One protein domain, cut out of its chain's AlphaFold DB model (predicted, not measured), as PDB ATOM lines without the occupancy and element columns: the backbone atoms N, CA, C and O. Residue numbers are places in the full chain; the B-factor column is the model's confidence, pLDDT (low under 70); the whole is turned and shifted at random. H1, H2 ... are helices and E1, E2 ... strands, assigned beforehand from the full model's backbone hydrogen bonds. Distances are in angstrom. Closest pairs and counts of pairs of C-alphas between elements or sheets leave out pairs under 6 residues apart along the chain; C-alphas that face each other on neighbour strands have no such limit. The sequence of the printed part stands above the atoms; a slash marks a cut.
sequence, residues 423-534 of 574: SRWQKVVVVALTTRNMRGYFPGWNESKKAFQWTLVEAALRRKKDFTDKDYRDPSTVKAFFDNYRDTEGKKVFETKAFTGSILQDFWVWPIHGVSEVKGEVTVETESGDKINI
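This is residues 423 to 534 of the 574 residues of an uncharacterized protein of Candidatus Dojkabacteria bacterium (UniProt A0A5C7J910). Helix H1 sits in the middle, between a small three-stranded sheet, E1 E3 E2, and a two-stranded hairpin, E4 E5, at the far end of the long axis. H3 covers part of one face of the sheet, and H2 meets the sheet with its first residues. The printed part has 112 residues, in the order H1 E1 H2 H3 E2 E3 E4 E5; both sheets are antiparallel, and the class is mixed, with 49 residues in named elements, under half. It is compact, with a radius of gyration of the C-alphas of 13.7 A and spans of 41 by 30 by 29 A.

H1, residues 424 to 434, begins at C-alpha 424 (24.543, 31.421, 15.628) and is 15.7 A long. E1 is residues 451 to 453, H2 454 to 462, 12.1 A, and H3 475 to 484, 14.2 A. E2, residues 494 to 498, is 13.5 A and E3, 507 to 511, 13.3 A. E4 is 523 to 525, and E5, 531 to 533, ends at C-alpha 533 (35.962, 25.861, 16.254).

In the sheet E1 E3 E2, N 452 and O 509 are 2.9 A apart, and in the hairpin E2 and E3, N 510 and O 495 are 2.8 A apart. E1, H2 H3, E2 form a split strand-helix-strand unit, two strands running the same way with E3 between them, its crossover right-handed. H3 is on one face, making two layers, along E2 at 26 degrees on the local plane and 8.9 A high; the closest C-alphas are Phe 482 and Phe 494, 5.9 A. H1 and H2 only graze the sheet, H1 with residues 430 to 434 and H2 with 454 to 457. H1 and E4 are close but not clearly touching, with 2 pairs of C-alphas within 8 A, the closest being those of Val 428 and Val 524, 6.7 A apart. In the hairpin E4 and E5, N 532 and O 524 are 2.8 A apart. In H1, H2 and H3 every O i to N i+4 pair is within hydrogen-bond range.

The C-alphas farthest apart, Gly 501 and Gly 529, are 42.1 A apart. The printed part has no cut; the links H1 to E1, H2 to H3 and E3 to E4 are long. Mean pLDDT of the printed part is 85.3, with residues 466 to 472, 503 to 504, 519 to 522, 526 to 529 and 534 under 70.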
ATOM      1  N   SER A 423      22.050  35.614  15.254       89.06
ATOM      2  CA  SER A 423      21.897  34.171  15.328       89.06
ATOM      3  C   SER A 423      23.260  33.476  15.239       89.06
ATOM      4  O   SER A 423      24.249  34.007  14.720       89.06
ATOM      5  N   ARG A 424      23.316  32.224  15.695       86.06
ATOM      6  CA  ARG A 424      24.543  31.421  15.628       86.06
ATOM      7  C   ARG A 424      25.100  31.290  14.205       86.06
ATOM      8  O   ARG A 424      26.313  31.367  14.033       86.06
ATOM      9  N   TRP A 425      24.249  31.106  13.190       88.69
ATOM     10  CA  TRP A 425      24.722  30.978  11.805       88.69
ATOM     11  C   TRP A 425      25.313  32.295  11.292       88.69
ATOM     12  O   TRP A 425      26.346  32.272  10.632       88.69
ATOM     13  N   GLN A 426      24.724  33.440  11.658       92.31
ATOM     14  CA  GLN A 426      25.236  34.759  11.280       92.31
ATOM     15  C   GLN A 426      26.634  34.981  11.860       92.31
ATOM     16  O   GLN A 426      27.540  35.384  11.133       92.31
ATOM     17  N   LYS A 427      26.832  34.659  13.148       91.56
ATOM     18  CA  LYS A 427      28.139  34.773  13.821       91.56
ATOM     19  C   LYS A 427      29.196  33.926  13.116       91.56
ATOM     20  O   LYS A 427      30.281  34.408  12.815       91.56
ATOM     21  N   VAL A 428      28.848  32.681  12.798       89.69
ATOM     22  CA  VAL A 428      29.767  31.733  12.157       89.69
ATOM     23  C   VAL A 428      30.160  32.179  10.756       89.69
ATOM     24  O   VAL A 428      31.339  32.158  10.415       89.69
ATOM     25  N   VAL A 429      29.186  32.604   9.955       91.88
ATOM     26  CA  VAL A 429      29.417  33.042   8.578       91.88
ATOM     27  C   VAL A 429      30.269  34.310   8.538       91.88
ATOM     28  O   VAL A 429      31.219  34.375   7.766       91.88
ATOM     29  N   VAL A 430      29.988  35.298   9.391       93.25
ATOM     30  CA  VAL A 430      30.808  36.518   9.479       93.25
ATOM     31  C   VAL A 430      32.259  36.169   9.764       93.25
ATOM     32  O   VAL A 430      33.150  36.634   9.057       93.25
ATOM     33  N   VAL A 431      32.499  35.323  10.767       91.12
ATOM     34  CA  VAL A 431      33.849  34.906  11.147       91.12
ATOM     35  C   VAL A 431      34.527  34.146  10.005       91.12
ATOM     36  O   VAL A 431      35.655  34.475   9.646       91.12
ATOM     37  N   ALA A 432      33.828  33.206   9.367       90.88
ATOM     38  CA  ALA A 432      34.342  32.453   8.223       90.88
ATOM     39  C   ALA A 432      34.763  33.346   7.042       90.88
ATOM     40  O   ALA A 432      35.758  33.057   6.385       90.88
ATOM     41  N   LEU A 433      34.031  34.432   6.774       94.06
ATOM     42  CA  LEU A 433      34.294  35.304   5.623       94.06
ATOM     43  C   LEU A 433      35.224  36.489   5.926       94.06
ATOM     44  O   LEU A 433      35.639  37.187   5.005       94.06
ATOM     45  N   THR A 434      35.548  36.736   7.197       92.00
ATOM     46  CA  THR A 434      36.432  37.842   7.621       92.00
ATOM     47  C   THR A 434      37.764  37.374   8.179       92.00
ATOM     48  O   THR A 434      38.668  38.194   8.332       92.00
ATOM     49  N   THR A 435      37.922  36.074   8.437       89.62
ATOM     50  CA  THR A 435      39.158  35.504   8.976       89.62
ATOM     51  C   THR A 435      39.739  34.435   8.054       89.62
ATOM     52  O   THR A 435      39.015  33.614   7.491       89.62
ATOM     53  N   ARG A 436      41.066  34.445   7.904       88.69
ATOM     54  CA  ARG A 436      41.849  33.353   7.311       88.69
ATOM     55  C   ARG A 436      42.737  32.744   8.388       88.69
ATOM     56  O   ARG A 436      43.287  33.468   9.221       88.69
ATOM     57  N   ASN A 437      42.886  31.424   8.358       82.75
ATOM     58  CA  ASN A 437      43.794  30.699   9.245       82.75
ATOM     59  C   ASN A 437      44.956  30.085   8.449       82.75
ATOM     60  O   ASN A 437      45.100  30.316   7.250       82.75
ATOM     61  N   MET A 438      45.770  29.253   9.107       81.38
ATOM     62  CA  MET A 438      46.901  28.557   8.472       81.38
ATOM     63  C   MET A 438      46.502  27.648   7.294       81.38
ATOM     64  O   MET A 438      47.359  27.306   6.489       81.38
ATOM     65  N   ARG A 439      45.227  27.243   7.183       80.50
ATOM     66  CA  ARG A 439      44.718  26.431   6.064       80.50
ATOM     67  C   ARG A 439      44.263  27.279   4.870       80.50
ATOM     68  O   ARG A 439      43.814  26.720   3.875       80.50
ATOM     69  N   GLY A 440      44.384  28.603   4.956       87.31
ATOM     70  CA  GLY A 440      44.004  29.538   3.904       87.31
ATOM     71  C   GLY A 440      42.601  30.114   4.087       87.31
ATOM     72  O   GLY A 440      42.104  30.271   5.206       87.31
ATOM     73  N   TYR A 441      41.987  30.497   2.970       91.31
ATOM     74  CA  TYR A 441      40.648  31.078   2.949       91.31
ATOM     75  C   TYR A 441      39.565  30.019   3.166       91.31
ATOM     76  O   TYR A 441      39.736  28.841   2.853       91.31
ATOM     77  N   PHE A 442      38.410  30.458   3.668       92.62
ATOM     78  CA  PHE A 442      37.240  29.596   3.780       92.62
ATOM     79  C   PHE A 442      36.777  29.100   2.393       92.62
ATOM     80  O   PHE A 442      36.903  29.840   1.408       92.62
ATOM     81  N   PRO A 443      36.223  27.875   2.276       93.88
ATOM     82  CA  PRO A 443      35.730  27.372   0.998       93.88
ATOM     83  C   PRO A 443      34.750  28.333   0.314       93.88
ATOM     84  O   PRO A 443      33.844  28.872   0.947       93.88
ATOM     85  N   GLY A 444      34.935  28.520  -0.993       93.38
ATOM     86  CA  GLY A 444      34.167  29.463  -1.806       93.38
ATOM     87  C   GLY A 444      34.903  30.758  -2.137       93.38
ATOM     88  O   GLY A 444      34.386  31.535  -2.937       93.38
ATOM     89  N   TRP A 445      36.093  30.984  -1.574       96.50
ATOM     90  CA  TRP A 445      36.961  32.092  -1.968       96.50
ATOM     91  C   TRP A 445      37.413  31.975  -3.428       96.50
ATOM     92  O   TRP A 445      37.849  30.916  -3.878       96.50
ATOM     93  N   ASN A 446      37.342  33.087  -4.150       95.94
ATOM     94  CA  ASN A 446      37.849  33.238  -5.501       95.94
ATOM     95  C   ASN A 446      38.915  34.341  -5.521       95.94
ATOM     96  O   ASN A 446      38.590  35.515  -5.329       95.94
ATOM     97  N   GLU A 447      40.167  33.966  -5.796       94.00
ATOM     98  CA  GLU A 447      41.317  34.880  -5.752       94.00
ATOM     99  C   GLU A 447      41.199  36.014  -6.781       94.00
ATOM    100  O   GLU A 447      41.448  37.175  -6.460       94.00
ATOM    101  N   SER A 448      40.724  35.710  -7.996       94.62
ATOM    102  CA  SER A 448      40.578  36.708  -9.068       94.62
ATOM    103  C   SER A 448      39.560  37.800  -8.725       94.62
ATOM    104  O   SER A 448      39.767  38.976  -9.022       94.62
ATOM    105  N   LYS A 449      38.463  37.426  -8.054       94.50
ATOM    106  CA  LYS A 449      37.389  38.350  -7.667       94.50
ATOM    107  C   LYS A 449      37.571  38.933  -6.273       94.50
ATOM    108  O   LYS A 449      36.871  39.892  -5.951       94.50
ATOM    109  N   LYS A 450      38.458  38.354  -5.457       96.38
ATOM    110  CA  LYS A 450      38.605  38.626  -4.020       96.38
ATOM    111  C   LYS A 450      37.264  38.546  -3.282       96.38
ATOM    112  O   LYS A 450      36.891  39.447  -2.531       96.38
ATOM    113  N   ALA A 451      36.507  37.490  -3.571       96.94
ATOM    114  CA  ALA A 451      35.127  37.323  -3.125       96.94
ATOM    115  C   ALA A 451      34.810  35.871  -2.800       96.94
ATOM    116  O   ALA A 451      35.414  34.958  -3.359       96.94
ATOM    117  N   PHE A 452      33.794  35.664  -1.971       97.06
ATOM    118  CA  PHE A 452      33.240  34.347  -1.694       97.06
ATOM    119  C   PHE A 452      31.980  34.092  -2.522       97.06
ATOM    120  O   PHE A 452      31.088  34.940  -2.562       97.06
ATOM    121  N   GLN A 453      31.878  32.922  -3.152       95.81
ATOM    122  CA  GLN A 453      30.635  32.448  -3.761       95.81
ATOM    123  C   GLN A 453      29.764  31.767  -2.701       95.81
ATOM    124  O   GLN A 453      30.180  30.762  -2.116       95.81
ATOM    125  N   TRP A 454      28.555  32.287  -2.462       94.81
ATOM    126  CA  TRP A 454      27.708  31.830  -1.357       94.81
ATOM    127  C   TRP A 454      27.377  30.336  -1.432       94.81
ATOM    128  O   TRP A 454      27.525  29.638  -0.433       94.81
ATOM    129  N   THR A 455      27.030  29.812  -2.608       92.75
ATOM    130  CA  THR A 455      26.705  28.379  -2.763       92.75
ATOM    131  C   THR A 455      27.832  27.451  -2.287       92.75
ATOM    132  O   THR A 455      27.576  26.407  -1.685       92.75
ATOM    133  N   LEU A 456      29.096  27.837  -2.494       93.88
ATOM    134  CA  LEU A 456      30.253  27.056  -2.044       93.88
ATOM    135  C   LEU A 456      30.486  27.189  -0.532       93.88
ATOM    136  O   LEU A 456      30.792  26.194   0.131       93.88
ATOM    137  N   VAL A 457      30.291  28.394   0.013       93.00
ATOM    138  CA  VAL A 457      30.340  28.661   1.461       93.00
ATOM    139  C   VAL A 457      29.271  27.840   2.184       93.00
ATOM    140  O   VAL A 457      29.566  27.141   3.155       93.00
ATOM    141  N   GLU A 458      28.037  27.871   1.687       91.31
ATOM    142  CA  GLU A 458      26.903  27.140   2.246       91.31
ATOM    143  C   GLU A 458      27.141  25.628   2.201       91.31
ATOM    144  O   GLU A 458      26.975  24.944   3.214       91.31
ATOM    145  N   ALA A 459      27.595  25.097   1.060       90.00
ATOM    146  CA  ALA A 459      27.917  23.680   0.922       90.00
ATOM    147  C   ALA A 459      28.995  23.234   1.924       90.00
ATOM    148  O   ALA A 459      28.905  22.144   2.491       90.00
ATOM    149  N   ALA A 460      30.003  24.073   2.174       89.94
ATOM    150  CA  ALA A 460      31.054  23.791   3.144       89.94
ATOM    151  C   ALA A 460      30.548  23.827   4.591       89.94
ATOM    152  O   ALA A 460      30.917  22.964   5.391       89.94
ATOM    153  N   LEU A 461      29.674  24.777   4.922       86.94
ATOM    154  CA  LEU A 461      29.057  24.861   6.243       86.94
ATOM    155  C   LEU A 461      28.115  23.679   6.512       86.94
ATOM    156  O   LEU A 461      28.179  23.093   7.590       86.94
ATOM    157  N   ARG A 462      27.310  23.260   5.526       85.44
ATOM    158  CA  ARG A 462      26.403  22.099   5.631       85.44
ATOM    159  C   ARG A 462      27.127  20.769   5.850       85.44
ATOM    160  O   ARG A 462      26.531  19.844   6.386       85.44
ATOM    161  N   ARG A 463      28.403  20.642   5.467       84.19
ATOM    162  CA  ARG A 463      29.196  19.420   5.727       84.19
ATOM    163  C   ARG A 463      29.536  19.229   7.204       84.19
ATOM    164  O   ARG A 463      29.901  18.124   7.603       84.19
ATOM    165  N   LYS A 464      29.461  20.282   8.016       79.06
ATOM    166  CA  LYS A 464      29.768  20.199   9.441       79.06
ATOM    167  C   LYS A 464      28.525  19.777  10.215       79.06
ATOM    168  O   LYS A 464      27.504  20.454  10.173       79.06
ATOM    169  N   LYS A 465      28.644  18.680  10.967       71.56
ATOM    170  CA  LYS A 465      27.551  18.084  11.755       71.56
ATOM    171  C   LYS A 465      26.903  19.070  12.743       71.56
ATOM    172  O   LYS A 465      25.709  19.006  12.991       71.56
ATOM    173  N   ASP A 466      27.661  20.048  13.236       69.31
ATOM    174  CA  ASP A 466      27.141  21.095  14.135       69.31
ATOM    175  C   ASP A 466      26.205  22.105  13.439       69.31
ATOM    176  O   ASP A 466      25.632  22.990  14.087       69.31
ATOM    177  N   PHE A 467      26.079  21.986  12.116       68.62
ATOM    178  CA  PHE A 467      25.359  22.885  11.221       68.62
ATOM    179  C   PHE A 467      24.386  22.154  10.282       68.62
ATOM    180  O   PHE A 467      23.713  22.821   9.503       68.62
ATOM    181  N   THR A 468      24.289  20.819  10.345       59.16
ATOM    182  CA  THR A 468      23.393  20.020   9.485       59.16
ATOM    183  C   THR A 468      21.914  20.145   9.856       59.16
ATOM    184  O   THR A 468      21.081  20.067   8.963       59.16
ATOM    185  N   ASP A 469      21.588  20.402  11.128       54.78
ATOM    186  CA  ASP A 469      20.200  20.415  11.636       54.78
ATOM    187  C   ASP A 469      19.563  21.815  11.690       54.78
ATOM    188  O   ASP A 469      18.532  22.018  12.328       54.78
ATOM    189  N   LYS A 470      20.189  22.824  11.075       55.91
ATOM    190  CA  LYS A 470      19.737  24.217  11.182       55.91
ATOM    191  C   LYS A 470      19.352  24.733   9.811       55.91
ATOM    192  O   LYS A 470      20.205  24.788   8.932       55.91
ATOM    193  N   ASP A 471      18.082  25.113   9.670       58.16
ATOM    194  CA  ASP A 471      17.513  25.814   8.518       58.16
ATOM    195  C   ASP A 471      18.456  26.925   8.048       58.16
ATOM    196  O   ASP A 471      18.448  28.047   8.572       58.16
ATOM    197  N   TYR A 472      19.291  26.626   7.049       63.78
ATOM    198  CA  TYR A 472      19.917  27.685   6.283       63.78
ATOM    199  C   TYR A 472      18.780  28.425   5.607       63.78
ATOM    200  O   TYR A 472      17.992  27.848   4.855       63.78
ATOM    201  N   ARG A 473      18.657  29.699   5.980       76.88
ATOM    202  CA  ARG A 473      17.665  30.598   5.413       76.88
ATOM    203  C   ARG A 473      17.854  30.638   3.901       76.88
ATOM    204  O   ARG A 473      18.955  30.416   3.398       76.88
ATOM    205  N   ASP A 474      16.773  30.934   3.199       87.56
ATOM    206  CA  ASP A 474      16.815  31.122   1.759       87.56
ATOM    207  C   ASP A 474      17.920  32.135   1.372       87.56
ATOM    208  O   ASP A 474      18.227  33.055   2.149       87.56
ATOM    209  N   PRO A 475      18.533  32.000   0.183       90.25
ATOM    210  CA  PRO A 475      19.642  32.861  -0.218       90.25
ATOM    211  C   PRO A 475      19.319  34.360  -0.168       90.25
ATOM    212  O   PRO A 475      20.211  35.166   0.095       90.25
ATOM    213  N   SER A 476      18.054  34.753  -0.357       90.81
ATOM    214  CA  SER A 476      17.648  36.158  -0.285       90.81
ATOM    215  C   SER A 476      17.764  36.718   1.137       90.81
ATOM    216  O   SER A 476      18.309  37.810   1.322       90.81
ATOM    217  N   THR A 477      17.372  35.944   2.153       90.69
ATOM    218  CA  THR A 477      17.549  36.296   3.568       90.69
ATOM    219  C   THR A 477      19.027  36.412   3.937       90.69
ATOM    220  O   THR A 477      19.425  37.349   4.635       90.69
ATOM    221  N   VAL A 478      19.867  35.491   3.454       93.00
ATOM    222  CA  VAL A 478      21.317  35.548   3.709       93.00
ATOM    223  C   VAL A 478      21.938  36.775   3.040       93.00
ATOM    224  O   VAL A 478      22.688  37.517   3.677       93.00
ATOM    225  N   LYS A 479      21.598  37.032   1.775       94.81
ATOM    226  CA  LYS A 479      22.060  38.217   1.054       94.81
ATOM    227  C   LYS A 479      21.651  39.500   1.781       94.81
ATOM    228  O   LYS A 479      22.489  40.372   2.004       94.81
ATOM    229  N   ALA A 480      20.391  39.587   2.213       94.62
ATOM    230  CA  ALA A 480      19.882  40.722   2.973       94.62
ATOM    231  C   ALA A 480      20.643  40.921   4.292       94.62
ATOM    232  O   ALA A 480      20.891  42.060   4.686       94.62
ATOM    233  N   PHE A 481      21.052  39.845   4.970       95.44
ATOM    234  CA  PHE A 481      21.914  39.951   6.145       95.44
ATOM    235  C   PHE A 481      23.251  40.622   5.801       95.44
ATOM    236  O   PHE A 481      23.593  41.615   6.437       95.44
ATOM    237  N   PHE A 482      23.969  40.159   4.775       96.44
ATOM    238  CA  PHE A 482      25.253  40.757   4.387       96.44
ATOM    239  C   PHE A 482      25.136  42.208   3.917       96.44
ATOM    240  O   PHE A 482      25.979  43.034   4.263       96.44
ATOM    241  N   ASP A 483      24.074  42.544   3.181       95.94
ATOM    242  CA  ASP A 483      23.823  43.917   2.732       95.94
ATOM    243  C   ASP A 483      23.630  44.885   3.916       95.94
ATOM    244  O   ASP A 483      24.049  46.053   3.867       95.94
ATOM    245  N   ASN A 484      23.031  44.390   5.001       96.31
ATOM    246  CA  ASN A 484      22.737  45.163   6.206       96.31
ATOM    247  C   ASN A 484      23.813  45.055   7.291       96.31
ATOM    248  O   ASN A 484      23.867  45.931   8.148       96.31
ATOM    249  N   TYR A 485      24.674  44.038   7.259       96.44
ATOM    250  CA  TYR A 485      25.685  43.818   8.287       96.44
ATOM    251  C   TYR A 485      26.655  45.002   8.371       96.44
ATOM    252  O   TYR A 485      27.143  45.520   7.355       96.44
ATOM    253  N   ARG A 486      26.914  45.434   9.602       95.81
ATOM    254  CA  ARG A 486      27.870  46.482   9.955       95.81
ATOM    255  C   ARG A 486      28.773  45.974  11.071       95.81
ATOM    256  O   ARG A 486      28.401  45.026  11.757       95.81
ATOM    257  N   ASP A 487      29.946  46.575  11.215       92.88
ATOM    258  CA  ASP A 487      30.805  46.346  12.376       92.88
ATOM    259  C   ASP A 487      30.304  47.114  13.615       92.88
ATOM    260  O   ASP A 487      29.274  47.796  13.587       92.88
ATOM    261  N   THR A 488      31.062  47.030  14.708       89.31
ATOM    262  CA  THR A 488      30.760  47.696  15.982       89.31
ATOM    263  C   THR A 488      30.793  49.226  15.902       89.31
ATOM    264  O   THR A 488      30.317  49.892  16.818       89.31
ATOM    265  N   GLU A 489      31.346  49.790  14.826       90.12
ATOM    266  CA  GLU A 489      31.384  51.231  14.552       90.12
ATOM    267  C   GLU A 489      30.306  51.661  13.541       90.12
ATOM    268  O   GLU A 489      30.213  52.842  13.197       90.12
ATOM    269  N   GLY A 490      29.487  50.725  13.052       91.88
ATOM    270  CA  GLY A 490      28.457  50.987  12.049       91.88
ATOM    271  C   GLY A 490      28.974  51.046  10.609       91.88
ATOM    272  O   GLY A 490      28.233  51.463   9.711       91.88
ATOM    273  N   LYS A 491      30.216  50.627  10.344       94.69
ATOM    274  CA  LYS A 491      30.796  50.603   8.992       94.69
ATOM    275  C   LYS A 491      30.391  49.338   8.249       94.69
ATOM    276  O   LYS A 491      30.234  48.261   8.818       94.69
ATOM    277  N   LYS A 492      30.181  49.472   6.940       95.38
ATOM    278  CA  LYS A 492      29.813  48.352   6.067       95.38
ATOM    279  C   LYS A 492      31.011  47.423   5.890       95.38
ATOM    280  O   LYS A 492      32.067  47.878   5.473       95.38
ATOM    281  N   VAL A 493      30.816  46.133   6.167       95.94
ATOM    282  CA  VAL A 493      31.891  45.123   6.096       95.94
ATOM    283  C   VAL A 493      31.819  44.288   4.823       95.94
ATOM    284  O   VAL A 493      32.857  43.873   4.316       95.94
ATOM    285  N   PHE A 494      30.621  44.072   4.272       97.25
ATOM    286  CA  PHE A 494      30.431  43.242   3.083       97.25
ATOM    287  C   PHE A 494      29.734  43.995   1.953       97.25
ATOM    288  O   PHE A 494      28.818  44.781   2.194       97.25
ATOM    289  N   GLU A 495      30.116  43.714   0.711       97.31
ATOM    290  CA  GLU A 495      29.353  44.040  -0.498       97.31
ATOM    291  C   GLU A 495      28.822  42.744  -1.120       97.31
ATOM    292  O   GLU A 495      29.510  41.724  -1.095       97.31
ATOM    293  N   THR A 496      27.607  42.763  -1.677       96.81
ATOM    294  CA  THR A 496      27.044  41.604  -2.381       96.81
ATOM    295  C   THR A 496      26.659  41.940  -3.817       96.81
ATOM    296  O   THR A 496      26.214  43.051  -4.108       96.81
ATOM    297  N   LYS A 497      26.803  40.971  -4.731       96.19
ATOM    298  CA  LYS A 497      26.325  41.064  -6.125       96.19
ATOM    299  C   LYS A 497      25.748  39.732  -6.567       96.19
ATOM    300  O   LYS A 497      26.318  38.685  -6.269       96.19
ATOM    301  N   ALA A 498      24.631  39.782  -7.285       93.06
ATOM    302  CA  ALA A 498      23.992  38.590  -7.827       93.06
ATOM    303  C   ALA A 498      24.944  37.835  -8.769       93.06
ATOM    304  O   ALA A 498      25.714  38.448  -9.514       93.06
ATOM    305  N   PHE A 499      24.887  36.505  -8.736       89.19
ATOM    306  CA  PHE A 499      25.615  35.664  -9.675       89.19
ATOM    307  C   PHE A 499      24.824  35.566 -10.988       89.19
ATOM    308  O   PHE A 499      23.736  34.993 -11.037       89.19
ATOM    309  N   THR A 500      25.357  36.135 -12.068       81.56
ATOM    310  CA  THR A 500      24.750  36.043 -13.403       81.56
ATOM    311  C   THR A 500      24.828  34.611 -13.928       81.56
ATOM    312  O   THR A 500      25.925  34.075 -14.067       81.56
ATOM    313  N   GLY A 501      23.676  34.011 -14.243       75.25
ATOM    314  CA  GLY A 501      23.588  32.670 -14.841       75.25
ATOM    315  C   GLY A 501      23.242  31.535 -13.873       75.25
ATOM    316  O   GLY A 501      23.209  30.383 -14.295       75.25
ATOM    317  N   SER A 502      22.959  31.827 -12.601       74.06
ATOM    318  CA  SER A 502      22.470  30.807 -11.668       74.06
ATOM    319  C   SER A 502      20.943  30.703 -11.709       74.06
ATOM    320  O   SER A 502      20.240  31.706 -11.613       74.06
ATOM    321  N   ILE A 503      20.434  29.473 -11.828       69.75
ATOM    322  CA  ILE A 503      19.001  29.149 -11.689       69.75
ATOM    323  C   ILE A 503      18.575  29.260 -10.212       69.75
ATOM    324  O   ILE A 503      17.438  29.603  -9.900       69.75
ATOM    325  N   LEU A 504      19.511  29.002  -9.292       69.38
ATOM    326  CA  LEU A 504      19.362  29.226  -7.855       69.38
ATOM    327  C   LEU A 504      19.754  30.677  -7.532       69.38
ATOM    328  O   LEU A 504      20.623  31.231  -8.197       69.38
ATOM    329  N   GLN A 505      19.148  31.314  -6.530       84.81
ATOM    330  CA  GLN A 505      19.445  32.706  -6.144       84.81
ATOM    331  C   GLN A 505      20.853  32.860  -5.510       84.81
ATOM    332  O   GLN A 505      20.977  33.191  -4.338       84.81
ATOM    333  N   ASP A 506      21.926  32.595  -6.259       93.06
ATOM    334  CA  ASP A 506      23.315  32.661  -5.791       93.06
ATOM    335  C   ASP A 506      23.892  34.082  -5.900       93.06
ATOM    336  O   ASP A 506      23.443  34.919  -6.695       93.06
ATOM    337  N   PHE A 507      24.907  34.369  -5.090       96.19
ATOM    338  CA  PHE A 507      25.543  35.680  -5.041       96.19
ATOM    339  C   PHE A 507      26.988  35.606  -4.544       96.19
ATOM    340  O   PHE A 507      27.419  34.669  -3.872       96.19
ATOM    341  N   TRP A 508      27.737  36.643  -4.895       96.69
ATOM    342  CA  TRP A 508      29.092  36.891  -4.427       96.69
ATOM    343  C   TRP A 508      29.074  37.786  -3.187       96.69
ATOM    344  O   TRP A 508      28.259  38.710  -3.111       96.69
ATOM    345  N   VAL A 509      30.003  37.543  -2.259       97.31
ATOM    346  CA  VAL A 509      30.217  38.329  -1.036       97.31
ATOM    347  C   VAL A 509      31.661  38.826  -0.992       97.31
ATOM    348  O   VAL A 509      32.593  38.025  -0.917       97.31
ATOM    349  N   TRP A 510      31.854  40.144  -1.013       97.62
ATOM    350  CA  TRP A 510      33.163  40.791  -0.901       97.62
ATOM    351  C   TRP A 510      33.365  41.353   0.507       97.62
ATOM    352  O   TRP A 510      32.598  42.232   0.901       97.62
ATOM    353  N   PRO A 511      34.393  40.922   1.253       96.31
ATOM    354  CA  PRO A 511      34.811  41.617   2.464       96.31
ATOM    355  C   PRO A 511      35.521  42.929   2.084       96.31
ATOM    356  O   PRO A 511      36.612  42.917   1.517       96.31
ATOM    357  N   ILE A 512      34.906  44.072   2.396       94.50
ATOM    358  CA  ILE A 512      35.353  45.415   1.971       94.50
ATOM    359  C   ILE A 512      36.752  45.744   2.509       94.50
ATOM    360  O   ILE A 512      37.566  46.344   1.811       94.50
ATOM    361  N   HIS A 513      37.047  45.323   3.738       90.00
ATOM    362  CA  HIS A 513      38.340  45.544   4.391       90.00
ATOM    363  C   HIS A 513      39.318  44.372   4.208       90.00
ATOM    364  O   HIS A 513      40.356  44.323   4.863       90.00
ATOM    365  N   GLY A 514      39.001  43.434   3.311       89.25
ATOM    366  CA  GLY A 514      39.758  42.201   3.134       89.25
ATOM    367  C   GLY A 514      39.528  41.188   4.258       89.25
ATOM    368  O   GLY A 514      38.650  41.340   5.107       89.25
ATOM    369  N   VAL A 515      40.317  40.116   4.230       85.69
ATOM    370  CA  VAL A 515      40.242  39.005   5.185       85.69
ATOM    371  C   VAL A 515      41.437  39.089   6.130       85.69
ATOM    372  O   VAL A 515      42.584  39.100   5.683       85.69
ATOM    373  N   SER A 516      41.174  39.146   7.434       84.19
ATOM    374  CA  SER A 516      42.203  39.259   8.471       84.19
ATOM    375  C   SER A 516      42.875  37.913   8.736       84.19
ATOM    376  O   SER A 516      42.209  36.883   8.830       84.19
ATOM    377  N   GLU A 517      44.196  37.909   8.888       82.06
ATOM    378  CA  GLU A 517      44.946  36.709   9.264       82.06
ATOM    379  C   GLU A 517      44.952  36.524  10.780       82.06
ATOM    380  O   GLU A 517      45.375  37.413  11.517       82.06
ATOM    381  N   VAL A 518      44.509  35.355  11.247       79.50
ATOM    382  CA  VAL A 518      44.499  35.017  12.674       79.50
ATOM    383  C   VAL A 518      45.457  33.854  12.929       79.50
ATOM    384  O   VAL A 518      45.335  32.783  12.331       79.50
ATOM    385  N   LYS A 519      46.414  34.057  13.844       64.31
ATOM    386  CA  LYS A 519      47.318  33.004  14.327       64.31
ATOM    387  C   LYS A 519      46.625  32.223  15.445       64.31
ATOM    388  O   LYS A 519      46.718  32.608  16.605       64.31
ATOM    389  N   GLY A 520      45.914  31.151  15.098       64.19
ATOM    390  CA  GLY A 520      45.316  30.237  16.077       64.19
ATOM    391  C   GLY A 520      43.942  29.702  15.687       64.19
ATOM    392  O   GLY A 520      43.474  29.881  14.562       64.19
ATOM    393  N   GLU A 521      43.315  29.019  16.642       66.25
ATOM    394  CA  GLU A 521      41.955  28.504  16.523       66.25
ATOM    395  C   GLU A 521      40.935  29.645  16.491       66.25
ATOM    396  O   GLU A 521      40.904  30.510  17.367       66.25
ATOM    397  N   VAL A 522      40.066  29.628  15.483       69.00
ATOM    398  CA  VAL A 522      38.981  30.598  15.356       69.00
ATOM    399  C   VAL A 522      37.716  29.959  15.909       69.00
ATOM    400  O   VAL A 522      37.136  29.061  15.293       69.00
ATOM    401  N   THR A 523      37.299  30.415  17.088       70.38
ATOM    402  CA  THR A 523      36.135  29.875  17.794       70.38
ATOM    403  C   THR A 523      34.989  30.879  17.848       70.38
ATOM    404  O   THR A 523      35.202  32.088  17.913       70.38
ATOM    405  N   VAL A 524      33.757  30.372  17.825       72.62
ATOM    406  CA  VAL A 524      32.557  31.133  18.192       72.62
ATOM    407  C   VAL A 524      31.927  30.477  19.405       72.62
ATOM    408  O   VAL A 524      31.654  29.278  19.399       72.62
ATOM    409  N   GLU A 525      31.708  31.279  20.437       73.12
ATOM    410  CA  GLU A 525      31.041  30.868  21.666       73.12
ATOM    411  C   GLU A 525      29.517  30.814  21.459       73.12
ATOM    412  O   GLU A 525      28.920  31.686  20.815       73.12
ATOM    413  N   THR A 526      28.880  29.756  21.955       62.66
ATOM    414  CA  THR A 526      27.425  29.578  21.932       62.66
ATOM    415  C   THR A 526      26.758  30.254  23.124       62.66
ATOM    416  O   THR A 526      27.396  30.629  24.099       62.66
ATOM    417  N   GLU A 527      25.427  30.342  23.084       54.41
ATOM    418  CA  GLU A 527      24.613  30.787  24.225       54.41
ATOM    419  C   GLU A 527      24.770  29.893  25.470       54.41
ATOM    420  O   GLU A 527      24.536  30.359  26.580       54.41
ATOM    421  N   SER A 528      25.191  28.634  25.295       61.78
ATOM    422  CA  SER A 528      25.524  27.693  26.371       61.78
ATOM    423  C   SER A 528      26.953  27.846  26.912       61.78
ATOM    424  O   SER A 528      27.299  27.159  27.869       61.78
ATOM    425  N   GLY A 529      27.778  28.728  26.331       69.06
ATOM    426  CA  GLY A 529      29.202  28.875  26.664       69.06
ATOM    427  C   GLY A 529      30.128  27.878  25.951       69.06
ATOM    428  O   GLY A 529      31.336  27.872  26.188       69.06
ATOM    429  N   ASP A 530      29.599  27.043  25.053       73.06
ATOM    430  CA  ASP A 530      30.402  26.096  24.277       73.06
ATOM    431  C   ASP A 530      31.164  26.830  23.171       73.06
ATOM    432  O   ASP A 530      30.597  27.613  22.407       73.06
ATOM    433  N   LYS A 531      32.458  26.547  23.020       75.69
ATOM    434  CA  LYS A 531      33.273  27.112  21.939       75.69
ATOM    435  C   LYS A 531      33.266  26.182  20.735       75.69
ATOM    436  O   LYS A 531      33.716  25.044  20.816       75.69
ATOM    437  N   ILE A 532      32.788  26.676  19.595       70.50
ATOM    438  CA  ILE A 532      32.796  25.940  18.328       70.50
ATOM    439  C   ILE A 532      33.965  26.427  17.501       70.50
ATOM    440  O   ILE A 532      33.990  27.590  17.100       70.50
ATOM    441  N   ASN A 533      34.891  25.533  17.177       74.62
ATOM    442  CA  ASN A 533      35.962  25.861  16.254       74.62
ATOM    443  C   ASN A 533      35.447  25.864  14.800       74.62
ATOM    444  O   ASN A 533      35.052  24.841  14.229       74.62
ATOM    445  N   ILE A 534      35.428  27.050  14.193       63.47
ATOM    446  CA  ILE A 534      34.876  27.281  12.853       63.47
ATOM    447  C   ILE A 534      35.827  26.794  11.767       63.47
ATOM    448  O   ILE A 534      35.371  26.526  10.653       63.47
TER     449      ILE A 534